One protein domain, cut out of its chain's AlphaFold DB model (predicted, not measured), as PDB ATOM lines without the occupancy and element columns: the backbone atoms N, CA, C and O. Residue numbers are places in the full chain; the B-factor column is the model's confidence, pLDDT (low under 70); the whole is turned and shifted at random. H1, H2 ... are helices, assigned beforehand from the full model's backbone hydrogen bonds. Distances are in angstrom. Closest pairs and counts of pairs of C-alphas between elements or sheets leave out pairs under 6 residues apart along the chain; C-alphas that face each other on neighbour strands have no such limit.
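This is residues 66 to 146 of the 275 residues of an uncharacterized protein of Nocardiopsis sp. CNR-923 (UniProt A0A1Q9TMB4). H1 runs through the middle of a rounded globule, with H2 and H3 packed on opposite sides of it and H4 on a third. The printed part has 81 residues, with four named helices, H1 to H4 in order, and no named strand: all helix. It is compact, with a radius of gyration of the C-alphas of 11.4 A and spans of 29 by 28 by 25 A.

H1, residues 66 to 77, is the hub. It touches H2, residues 89 to 100, about perpendicular at 82 degrees, with residues 67 to 72 alone meeting 96 to 100 alone; the closest C-alphas, Cys 71 and Leu 96, are 6.6 A apart. H1 touches H3, residues 111 to 122, at a steep tilt of 63 degrees, opposite ways; closest C-alphas Ala 69 and Ala 117, 4.9 A. H1 touches H4, residues 130 to 140, at a steep tilt of 40 degrees, the same way; closest C-alphas Ala 72 and Val 134, 5.5 A. Helix packing is mostly crossed, without shallow tilts. In H1 to H4 every O i to N i+4 pair is within hydrogen-bond range.

H1 begins at C-alpha 66 (31.584, -13.088, 28.813); H4 ends at C-alpha 140 (33.299, -8.378, 46.284). H1 and H2 are 16.4 A long, H3 16.8 A, H4 15.9 A.

The printed part has no cut; the H1 to H2 link is long. No printed residue is under pLDDT 70.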
ATOM      1  N   ARG A  66      30.560 -14.121  29.008       93.31
ATOM      2  CA  ARG A  66      31.584 -13.088  28.813       93.31
ATOM      3  C   ARG A  66      30.985 -11.723  28.503       93.31
ATOM      4  O   ARG A  66      31.407 -10.744  29.107       93.31
ATOM      5  N   ALA A  67      29.979 -11.651  27.632       93.19
ATOM      6  CA  ALA A  67      29.270 -10.404  27.350       93.19
ATOM      7  C   ALA A  67      28.619  -9.821  28.615       93.19
ATOM      8  O   ALA A  67      28.757  -8.627  28.886       93.19
ATOM      9  N   LEU A  68      27.980 -10.674  29.423       94.88
ATOM     10  CA  LEU A  68      27.398 -10.288  30.712       94.88
ATOM     11  C   LEU A  68      28.469  -9.771  31.688       94.88
ATOM     12  O   LEU A  68      28.280  -8.721  32.296       94.88
ATOM     13  N   ALA A  69      29.612 -10.455  31.797       96.38
ATOM     14  CA  ALA A  69      30.721 -10.038  32.657       96.38
ATOM     15  C   ALA A  69      31.351  -8.711  32.213       96.38
ATOM     16  O   ALA A  69      31.559  -7.829  33.044       96.38
ATOM     17  N   VAL A  70      31.591  -8.524  30.912       95.94
ATOM     18  CA  VAL A  70      32.068  -7.244  30.366       95.94
ATOM     19  C   VAL A  70      31.087  -6.122  30.691       95.94
ATOM     20  O   VAL A  70      31.504  -5.058  31.145       95.94
ATOM     21  N   CYS A  71      29.789  -6.360  30.494       95.75
ATOM     22  CA  CYS A  71      28.749  -5.390  30.808       95.75
ATOM     23  C   CYS A  71      28.729  -5.045  32.303       95.75
ATOM     24  O   CYS A  71      28.708  -3.869  32.654       95.75
ATOM     25  N   ALA A  72      28.791  -6.044  33.187       96.50
ATOM     26  CA  ALA A  72      28.824  -5.833  34.634       96.50
ATOM     27  C   ALA A  72      30.043  -4.996  35.062       96.50
ATOM     28  O   ALA A  72      29.896  -4.032  35.815       96.50
ATOM     29  N   VAL A  73      31.231  -5.308  34.530       97.19
ATOM     30  CA  VAL A  73      32.457  -4.530  34.770       97.19
ATOM     31  C   VAL A  73      32.288  -3.094  34.275       97.19
ATOM     32  O   VAL A  73      32.551  -2.158  35.026       97.19
ATOM     33  N   ALA A  74      31.816  -2.896  33.042       95.75
ATOM     34  CA  ALA A  74      31.637  -1.567  32.461       95.75
ATOM     35  C   ALA A  74      30.631  -0.713  33.254       95.75
ATOM     36  O   ALA A  74      30.912   0.447  33.555       95.75
ATOM     37  N   LEU A  75      29.491  -1.291  33.645       95.69
ATOM     38  CA  LEU A  75      28.485  -0.620  34.471       95.69
ATOM     39  C   LEU A  75      29.030  -0.264  35.857       95.69
ATOM     40  O   LEU A  75      28.754   0.831  36.348       95.69
ATOM     41  N   SER A  76      29.827  -1.147  36.465       96.44
ATOM     42  CA  SER A  76      30.472  -0.882  37.754       96.44
ATOM     43  C   SER A  76      31.467   0.270  37.656       96.44
ATOM     44  O   SER A  76      31.354   1.236  38.406       96.44
ATOM     45  N   LEU A  77      32.381   0.231  36.680       96.06
ATOM     46  CA  LEU A  77      33.353   1.306  36.440       96.06
ATOM     47  C   LEU A  77      32.667   2.653  36.161       96.06
ATOM     48  O   LEU A  77      33.155   3.694  36.589       96.06
ATOM     49  N   ALA A  78      31.509   2.636  35.495       94.75
ATOM     50  CA  ALA A  78      30.697   3.824  35.241       94.75
ATOM     51  C   ALA A  78      29.831   4.270  36.440       94.75
ATOM     52  O   ALA A  78      29.102   5.253  36.326       94.75
ATOM     53  N   GLY A  79      29.852   3.545  37.565       94.12
ATOM     54  CA  GLY A  79      29.029   3.828  38.745       94.12
ATOM     55  C   GLY A  79      27.529   3.593  38.554       94.12
ATOM     56  O   GLY A  79      26.734   4.009  39.388       94.12
ATOM     57  N   ARG A  80      27.120   2.897  37.489       93.81
ATOM     58  CA  ARG A  80      25.704   2.655  37.158       93.81
ATOM     59  C   ARG A  80      25.044   1.558  37.990       93.81
ATOM     60  O   ARG A  80      23.838   1.377  37.888       93.81
ATOM     61  N   LEU A  81      25.826   0.836  38.789       91.06
ATOM     62  CA  LEU A  81      25.328  -0.151  39.747       91.06
ATOM     63  C   LEU A  81      25.138   0.439  41.158       91.06
ATOM     64  O   LEU A  81      24.662  -0.259  42.051       91.06
ATOM     65  N   GLU A  82      25.517   1.704  41.385       86.25
ATOM     66  CA  GLU A  82      25.349   2.355  42.689       86.25
ATOM     67  C   GLU A  82      23.858   2.496  43.026       86.25
ATOM     68  O   GLU A  82      23.059   2.961  42.218       86.25
ATOM     69  N   GLY A  83      23.479   2.073  44.234       82.69
ATOM     70  CA  GLY A  83      22.097   2.141  44.712       82.69
ATOM     71  C   GLY A  83      21.196   0.984  44.273       82.69
ATOM     72  O   GLY A  83      20.111   0.844  44.837       82.69
ATOM     73  N   ILE A  84      21.635   0.113  43.355       84.81
ATOM     74  CA  ILE A  84      20.901  -1.121  43.051       84.81
ATOM     75  C   ILE A  84      21.203  -2.136  44.154       84.81
ATOM     76  O   ILE A  84      22.338  -2.584  44.329       84.81
ATOM     77  N   GLY A  85      20.187  -2.483  44.944       81.56
ATOM     78  CA  GLY A  85      20.340  -3.471  46.006       81.56
ATOM     79  C   GLY A  85      20.689  -4.844  45.428       81.56
ATOM     80  O   GLY A  85      20.032  -5.309  44.505       81.56
ATOM     81  N   ARG A  86      21.662  -5.550  46.017       82.88
ATOM     82  CA  ARG A  86      22.076  -6.902  45.572       82.88
ATOM     83  C   ARG A  86      20.954  -7.951  45.546       82.88
ATOM     84  O   ARG A  86      21.095  -8.993  44.919       82.88
ATOM     85  N   TYR A  87      19.860  -7.696  46.266       85.75
ATOM     86  CA  TYR A  87      18.686  -8.568  46.306       85.75
ATOM     87  C   TYR A  87      17.653  -8.231  45.224       85.75
ATOM     88  O   TYR A  87      16.747  -9.028  44.988       85.75
ATOM     89  N   ASP A  88      17.796  -7.095  44.539       90.50
ATOM     90  CA  ASP A  88      16.930  -6.692  43.435       90.50
ATOM     91  C   ASP A  88      17.432  -7.293  42.116       90.50
ATOM     92  O   ASP A  88      17.939  -6.617  41.219       90.50
ATOM     93  N   ARG A  89      17.340  -8.625  42.024       90.25
ATOM     94  CA  ARG A  89      17.825  -9.383  40.857       90.25
ATOM     95  C   ARG A  89      17.159  -8.924  39.564       90.25
ATOM     96  O   ARG A  89      17.818  -8.883  38.532       90.25
ATOM     97  N   TRP A  90      15.887  -8.535  39.638       90.06
ATOM     98  CA  TRP A  90      15.149  -8.035  38.486       90.06
ATOM     99  C   TRP A  90      15.732  -6.712  37.977       90.06
ATOM    100  O   TRP A  90      16.028  -6.613  36.788       90.06
ATOM    101  N   ALA A  91      15.988  -5.737  38.858       91.00
ATOM    102  CA  ALA A  91      16.615  -4.475  38.456       91.00
ATOM    103  C   ALA A  91      18.035  -4.672  37.896       91.00
ATOM    104  O   ALA A  91      18.424  -3.993  36.943       91.00
ATOM    105  N   LEU A  92      18.810  -5.616  38.446       91.06
ATOM    106  CA  LEU A  92      20.148  -5.944  37.938       91.06
ATOM    107  C   LEU A  92      20.092  -6.527  36.518       91.06
ATOM    108  O   LEU A  92      20.851  -6.104  35.644       91.06
ATOM    109  N   GLU A  93      19.190  -7.477  36.273       90.56
ATOM    110  CA  GLU A  93      19.001  -8.085  34.949       90.56
ATOM    111  C   GLU A  93      18.458  -7.091  33.923       90.56
ATOM    112  O   GLU A  93      18.905  -7.089  32.775       90.56
ATOM    113  N   ASP A  94      17.522  -6.230  34.326       90.75
ATOM    114  CA  ASP A  94      16.983  -5.168  33.476       90.75
ATOM    115  C   ASP A  94      18.084  -4.176  33.079       90.75
ATOM    116  O   ASP A  94      18.300  -3.944  31.890       90.75
ATOM    117  N   THR A  95      18.891  -3.719  34.045       93.00
ATOM    118  CA  THR A  95      20.024  -2.810  33.797       93.00
ATOM    119  C   THR A  95      21.056  -3.419  32.841       93.00
ATOM    120  O   THR A  95      21.548  -2.739  31.933       93.00
ATOM    121  N   LEU A  96      21.395  -4.703  33.015       92.06
ATOM    122  CA  LEU A  96      22.283  -5.418  32.094       92.06
ATOM    123  C   LEU A  96      21.700  -5.463  30.680       92.06
ATOM    124  O   LEU A  96      22.399  -5.149  29.717       92.06
ATOM    125  N   ARG A  97      20.430  -5.859  30.557       88.81
ATOM    126  CA  ARG A  97      19.742  -6.005  29.271       88.81
ATOM    127  C   ARG A  97      19.669  -4.678  28.524       88.81
ATOM    128  O   ARG A  97      20.065  -4.631  27.363       88.81
ATOM    129  N   GLU A  98      19.258  -3.601  29.192       90.44
ATOM    130  CA  GLU A  98      19.208  -2.261  28.600       90.44
ATOM    131  C   GLU A  98      20.564  -1.817  28.042       90.44
ATOM    132  O   GLU A  98      20.635  -1.236  26.958       90.44
ATOM    133  N   HIS A  99      21.652  -2.087  28.771       90.50
ATOM    134  CA  HIS A  99      22.991  -1.713  28.328       90.50
ATOM    135  C   HIS A  99      23.481  -2.593  27.172       90.50
ATOM    136  O   HIS A  99      24.007  -2.088  26.180       90.50
ATOM    137  N   LEU A 100      23.280  -3.908  27.268       90.94
ATOM    138  CA  LEU A 100      23.699  -4.864  26.247       90.94
ATOM    139  C   LEU A 100      22.966  -4.663  24.919       90.94
ATOM    140  O   LEU A 100      23.581  -4.808  23.860       90.94
ATOM    141  N   ASP A 101      21.694  -4.265  24.952       86.69
ATOM    142  CA  ASP A 101      20.909  -3.961  23.754       86.69
ATOM    143  C   ASP A 101      21.477  -2.790  22.935       86.69
ATOM    144  O   ASP A 101      21.237  -2.712  21.728       86.69
ATOM    145  N   GLN A 102      22.291  -1.930  23.552       86.62
ATOM    146  CA  GLN A 102      22.939  -0.784  22.902       86.62
ATOM    147  C   GLN A 102      24.323  -1.117  22.327       86.62
ATOM    148  O   GLN A 102      24.878  -0.331  21.559       86.62
ATOM    149  N   ILE A 103      24.897  -2.272  22.675       86.06
ATOM    150  CA  ILE A 103      26.262  -2.642  22.297       86.06
ATOM    151  C   ILE A 103      26.218  -3.710  21.211       86.06
ATOM    152  O   ILE A 103      25.653  -4.782  21.406       86.06
ATOM    153  N   ALA A 104      26.851  -3.438  20.069       78.62
ATOM    154  CA  ALA A 104      26.877  -4.364  18.938       78.62
ATOM    155  C   ALA A 104      27.745  -5.608  19.181       78.62
ATOM    156  O   ALA A 104      27.400  -6.673  18.689       78.62
ATOM    157  N   ASP A 105      28.845  -5.498  19.930       81.56
ATOM    158  CA  ASP A 105      29.706  -6.641  20.246       81.56
ATOM    159  C   ASP A 105      30.298  -6.538  21.665       81.56
ATOM    160  O   ASP A 105      31.432  -6.092  21.855       81.56
ATOM    161  N   PRO A 106      29.518  -6.896  22.700       77.44
ATOM    162  CA  PRO A 106      29.953  -6.756  24.089       77.44
ATOM    163  C   PRO A 106      31.120  -7.685  24.448       77.44
ATOM    164  O   PRO A 106      31.907  -7.373  25.336       77.44
ATOM    165  N   GLN A 107      31.287  -8.809  23.752       80.38
ATOM    166  CA  GLN A 107      32.387  -9.745  24.000       80.38
ATOM    167  C   GLN A 107      33.713  -9.302  23.361       80.38
ATOM    168  O   GLN A 107      34.755  -9.820  23.749       80.38
ATOM    169  N   ALA A 108      33.715  -8.329  22.447       82.19
ATOM    170  CA  ALA A 108      34.942  -7.806  21.841       82.19
ATOM    171  C   ALA A 108      35.710  -6.815  22.734       82.19
ATOM    172  O   ALA A 108      36.736  -6.274  22.314       82.19
ATOM    173  N   ALA A 109      35.252  -6.556  23.966       85.25
ATOM    174  CA  ALA A 109      35.980  -5.692  24.888       85.25
ATOM    175  C   ALA A 109      37.382  -6.255  25.180       85.25
ATOM    176  O   ALA A 109      37.531  -7.307  25.811       85.25
ATOM    177  N   GLY A 110      38.394  -5.523  24.711       87.88
ATOM    178  CA  GLY A 110      39.807  -5.779  24.968       87.88
ATOM    179  C   GLY A 110      40.351  -4.986  26.159       87.88
ATOM    180  O   GLY A 110      39.609  -4.369  26.929       87.88
ATOM    181  N   GLY A 111      41.678  -4.991  26.302       91.44
ATOM    182  CA  GLY A 111      42.383  -4.244  27.344       91.44
ATOM    183  C   GLY A 111      41.972  -4.652  28.762       91.44
ATOM    184  O   GLY A 111      41.705  -5.821  29.039       91.44
ATOM    185  N   ARG A 112      41.919  -3.670  29.668       93.75
ATOM    186  CA  ARG A 112      41.634  -3.892  31.095       93.75
ATOM    187  C   ARG A 112      40.210  -4.372  31.364       93.75
ATOM    188  O   ARG A 112      40.037  -5.281  32.164       93.75
ATOM    189  N   THR A 113      39.206  -3.824  30.681       95.56
ATOM    190  CA  THR A 113      37.804  -4.242  30.864       95.56
ATOM    191  C   THR A 113      37.603  -5.708  30.487       95.56
ATOM    192  O   THR A 113      36.983  -6.450  31.244       95.56
ATOM    193  N   GLY A 114      38.167  -6.137  29.352       95.25
ATOM    194  CA  GLY A 114      38.141  -7.541  28.943       95.25
ATOM    195  C   GLY A 114      38.833  -8.448  29.958       95.25
ATOM    196  O   GLY A 114      38.240  -9.419  30.410       95.25
ATOM    197  N   ALA A 115      40.042  -8.077  30.386       95.75
ATOM    198  CA  ALA A 115      40.801  -8.859  31.358       95.75
ATOM    199  C   ALA A 115      40.101  -8.966  32.725       95.75
ATOM    200  O   ALA A 115      40.113 -10.032  33.334       95.75
ATOM    201  N   LEU A 116      39.460  -7.891  33.201       97.44
ATOM    202  CA  LEU A 116      38.656  -7.906  34.429       97.44
ATOM    203  C   LEU A 116      37.443  -8.830  34.294       97.44
ATOM    204  O   LEU A 116      37.133  -9.561  35.230       97.44
ATOM    205  N   ALA A 117      36.771  -8.821  33.142       97.00
ATOM    206  CA  ALA A 117      35.648  -9.719  32.883       97.00
ATOM    207  C   ALA A 117      36.091 -11.191  32.861       97.00
ATOM    208  O   ALA A 117      35.422 -12.043  33.444       97.00
ATOM    209  N   ASP A 118      37.239 -11.478  32.246       96.69
ATOM    210  CA  ASP A 118      37.808 -12.825  32.195       96.69
ATOM    211  C   ASP A 118      38.230 -13.308  33.598       96.69
ATOM    212  O   ASP A 118      37.891 -14.426  33.989       96.69
ATOM    213  N   ALA A 119      38.875 -12.450  34.398       97.12
ATOM    214  CA  ALA A 119      39.223 -12.749  35.791       97.12
ATOM    215  C   ALA A 119      37.980 -12.952  36.675       97.12
ATOM    216  O   ALA A 119      37.932 -13.877  37.482       97.12
ATOM    217  N   LEU A 120      36.941 -12.131  36.490       97.25
ATOM    218  CA  LEU A 120      35.670 -12.283  37.197       97.25
ATOM    219  C   LEU A 120      35.027 -13.641  36.902       97.25
ATOM    220  O   LEU A 120      34.559 -14.304  37.822       97.25
ATOM    221  N   LEU A 121      34.997 -14.059  35.634       96.69
ATOM    222  CA  LEU A 121      34.415 -15.343  35.249       96.69
ATOM    223  C   LEU A 121      35.220 -16.541  35.745       96.69
ATOM    224  O   LEU A 121      34.611 -17.563  36.058       96.69
ATOM    225  N   ALA A 122      36.547 -16.422  35.830       96.25
ATOM    226  CA  ALA A 122      37.407 -17.461  36.394       96.25
ATOM    227  C   ALA A 122      37.118 -17.711  37.888       96.25
ATOM    228  O   ALA A 122      37.235 -18.842  38.356       96.25
ATOM    229  N   ASP A 123      36.674 -16.680  38.613       93.62
ATOM    230  CA  ASP A 123      36.309 -16.753  40.034       93.62
ATOM    231  C   ASP A 123      34.864 -17.209  40.296       93.62
ATOM    232  O   ASP A 123      34.428 -17.300  41.452       93.62
ATOM    233  N   LEU A 124      34.087 -17.443  39.236       94.62
ATOM    234  CA  LEU A 124      32.682 -17.825  39.319       94.62
ATOM    235  C   LEU A 124      32.473 -19.272  38.856       94.62
ATOM    236  O   LEU A 124      33.176 -19.749  37.963       94.62
ATOM    237  N   PRO A 125      31.466 -19.977  39.405       93.69
ATOM    238  CA  PRO A 125      31.070 -21.282  38.892       93.69
ATOM    239  C   PRO A 125      30.767 -21.233  37.392       93.69
ATOM    240  O   PRO A 125      30.284 -20.227  36.867       93.69
ATOM    241  N   GLU A 126      30.996 -22.349  36.701       89.31
ATOM    242  CA  GLU A 126      30.747 -22.452  35.258       89.31
ATOM    243  C   GLU A 126      29.282 -22.159  34.893       89.31
ATOM    244  O   GLU A 126      28.993 -21.548  33.863       89.31
ATOM    245  N   ARG A 127      28.353 -22.556  35.768       88.19
ATOM    246  CA  ARG A 127      26.929 -22.238  35.665       88.19
ATOM    247  C   ARG A 127      26.603 -21.139  36.663       88.19
ATOM    248  O   ARG A 127      26.563 -21.388  37.865       88.19
ATOM    249  N   VAL A 128      26.406 -19.935  36.147       90.56
ATOM    250  CA  VAL A 128      26.099 -18.734  36.922       90.56
ATOM    251  C   VAL A 128      25.076 -17.915  36.148       90.56
ATOM    252  O   VAL A 128      25.200 -17.776  34.928       90.56
ATOM    253  N   GLU A 129      24.056 -17.416  36.841       90.69
ATOM    254  CA  GLU A 129      23.030 -16.569  36.233       90.69
ATOM    255  C   GLU A 129      23.559 -15.145  36.016       90.69
ATOM    256  O   GLU A 129      24.535 -14.715  36.637       90.69
ATOM    257  N   ALA A 130      22.898 -14.380  35.145       90.00
ATOM    258  CA  ALA A 130      23.296 -13.008  34.831       90.00
ATOM    259  C   ALA A 130      23.374 -12.119  36.085       90.00
ATOM    260  O   ALA A 130      24.376 -11.433  36.294       90.00
ATOM    261  N   ALA A 131      22.354 -12.182  36.949       90.56
ATOM    262  CA  ALA A 131      22.325 -11.431  38.200       90.56
ATOM    263  C   ALA A 131      23.506 -11.778  39.121       90.56
ATOM    264  O   ALA A 131      24.066 -10.888  39.755       90.56
ATOM    265  N   ASP A 132      23.928 -13.044  39.169       92.81
ATOM    266  CA  ASP A 132      25.007 -13.499  40.055       92.81
ATOM    267  C   ASP A 132      26.374 -12.938  39.649       92.81
ATOM    268  O   ASP A 132      27.206 -12.649  40.511       92.81
ATOM    269  N   ILE A 133      26.595 -12.717  38.349       94.81
ATOM    270  CA  ILE A 133      27.793 -12.029  37.847       94.81
ATOM    271  C   ILE A 133      27.839 -10.596  38.396       94.81
ATOM    272  O   ILE A 133      28.883 -10.150  38.872       94.81
ATOM    273  N   VAL A 134      26.711  -9.879  38.374       94.69
ATOM    274  CA  VAL A 134      26.637  -8.496  38.874       94.69
ATOM    275  C   VAL A 134      26.741  -8.447  40.393       94.69
ATOM    276  O   VAL A 134      27.483  -7.627  40.930       94.69
ATOM    277  N   VAL A 135      26.060  -9.356  41.093       94.12
ATOM    278  CA  VAL A 135      26.150  -9.488  42.554       94.12
ATOM    279  C   VAL A 135      27.596  -9.733  42.978       94.12
ATOM    280  O   VAL A 135      28.061  -9.104  43.922       94.12
ATOM    281  N   ALA A 136      28.351 -10.563  42.253       94.00
ATOM    282  CA  ALA A 136      29.765 -10.781  42.547       94.00
ATOM    283  C   ALA A 136      30.610  -9.502  42.422       94.00
ATOM    284  O   ALA A 136      31.536  -9.312  43.212       94.00
ATOM    285  N   VAL A 137      30.290  -8.621  41.469       94.38
ATOM    286  CA  VAL A 137      30.938  -7.307  41.335       94.38
ATOM    287  C   VAL A 137      30.547  -6.381  42.487       94.38
ATOM    288  O   VAL A 137      31.427  -5.757  43.074       94.38
ATOM    289  N   ILE A 138      29.264  -6.327  42.850       92.19
ATOM    290  CA  ILE A 138      28.753  -5.468  43.931       92.19
ATOM    291  C   ILE A 138      29.308  -5.894  45.296       92.19
ATOM    292  O   ILE A 138      29.808  -5.057  46.043       92.19
ATOM    293  N   ASP A 139      29.234  -7.184  45.628       91.75
ATOM    294  CA  ASP A 139      29.582  -7.676  46.966       91.75
ATOM    295  C   ASP A 139      31.093  -7.768  47.186       91.75
ATOM    296  O   ASP A 139      31.567  -7.566  48.304       91.75
ATOM    297  N   ARG A 140      31.859  -8.116  46.144       92.56
ATOM    298  CA  ARG A 140      33.299  -8.378  46.284       92.56
ATOM    299  C   ARG A 140      34.174  -7.257  45.725       92.56
ATOM    300  O   ARG A 140      35.339  -7.167  46.106       92.56
ATOM    301  N   GLY A 141      33.640  -6.421  44.837       94.44
ATOM    302  CA  GLY A 141      34.392  -5.391  44.128       94.44
ATOM    303  C   GLY A 141      35.273  -5.933  43.000       94.44
ATOM    304  O   GLY A 141      35.583  -7.126  42.915       94.44
ATOM    305  N   LEU A 142      35.693  -5.023  42.122       96.69
ATOM    306  CA  LEU A 142      36.638  -5.262  41.034       96.69
ATOM    307  C   LEU A 142      38.099  -5.200  41.494       96.69
ATOM    308  O   LEU A 142      38.928  -5.906  40.930       96.69
ATOM    309  N   ALA A 143      38.431  -4.399  42.513       96.25
ATOM    310  CA  ALA A 143      39.821  -4.198  42.946       96.25
ATOM    311  C   ALA A 143      40.518  -5.501  43.366       96.25
ATOM    312  O   ALA A 143      41.720  -5.646  43.169       96.25
ATOM    313  N   ARG A 144      39.761  -6.480  43.876       95.31
ATOM    314  CA  ARG A 144      40.277  -7.811  44.239       95.31
ATOM    315  C   ARG A 144      40.829  -8.612  43.054       95.31
ATOM    316  O   ARG A 144      41.573  -9.559  43.265       95.31
ATOM    317  N   LEU A 145      40.391  -8.292  41.832       96.31
ATOM    318  CA  LEU A 145      40.821  -8.965  40.602       96.31
ATOM    319  C   LEU A 145      42.179  -8.439  40.123       96.31
ATOM    320  O   LEU A 145      42.776  -9.005  39.208       96.31
ATOM    321  N   LEU A 146      42.646  -7.333  40.707       95.06
ATOM    322  CA  LEU A 146      43.913  -6.724  40.357       95.06
ATOM    323  C   LEU A 146      45.064  -7.409  41.084       95.06
ATOM    324  O   LEU A 146      44.965  -7.796  42.249       95.06
TER     325      LEU A 146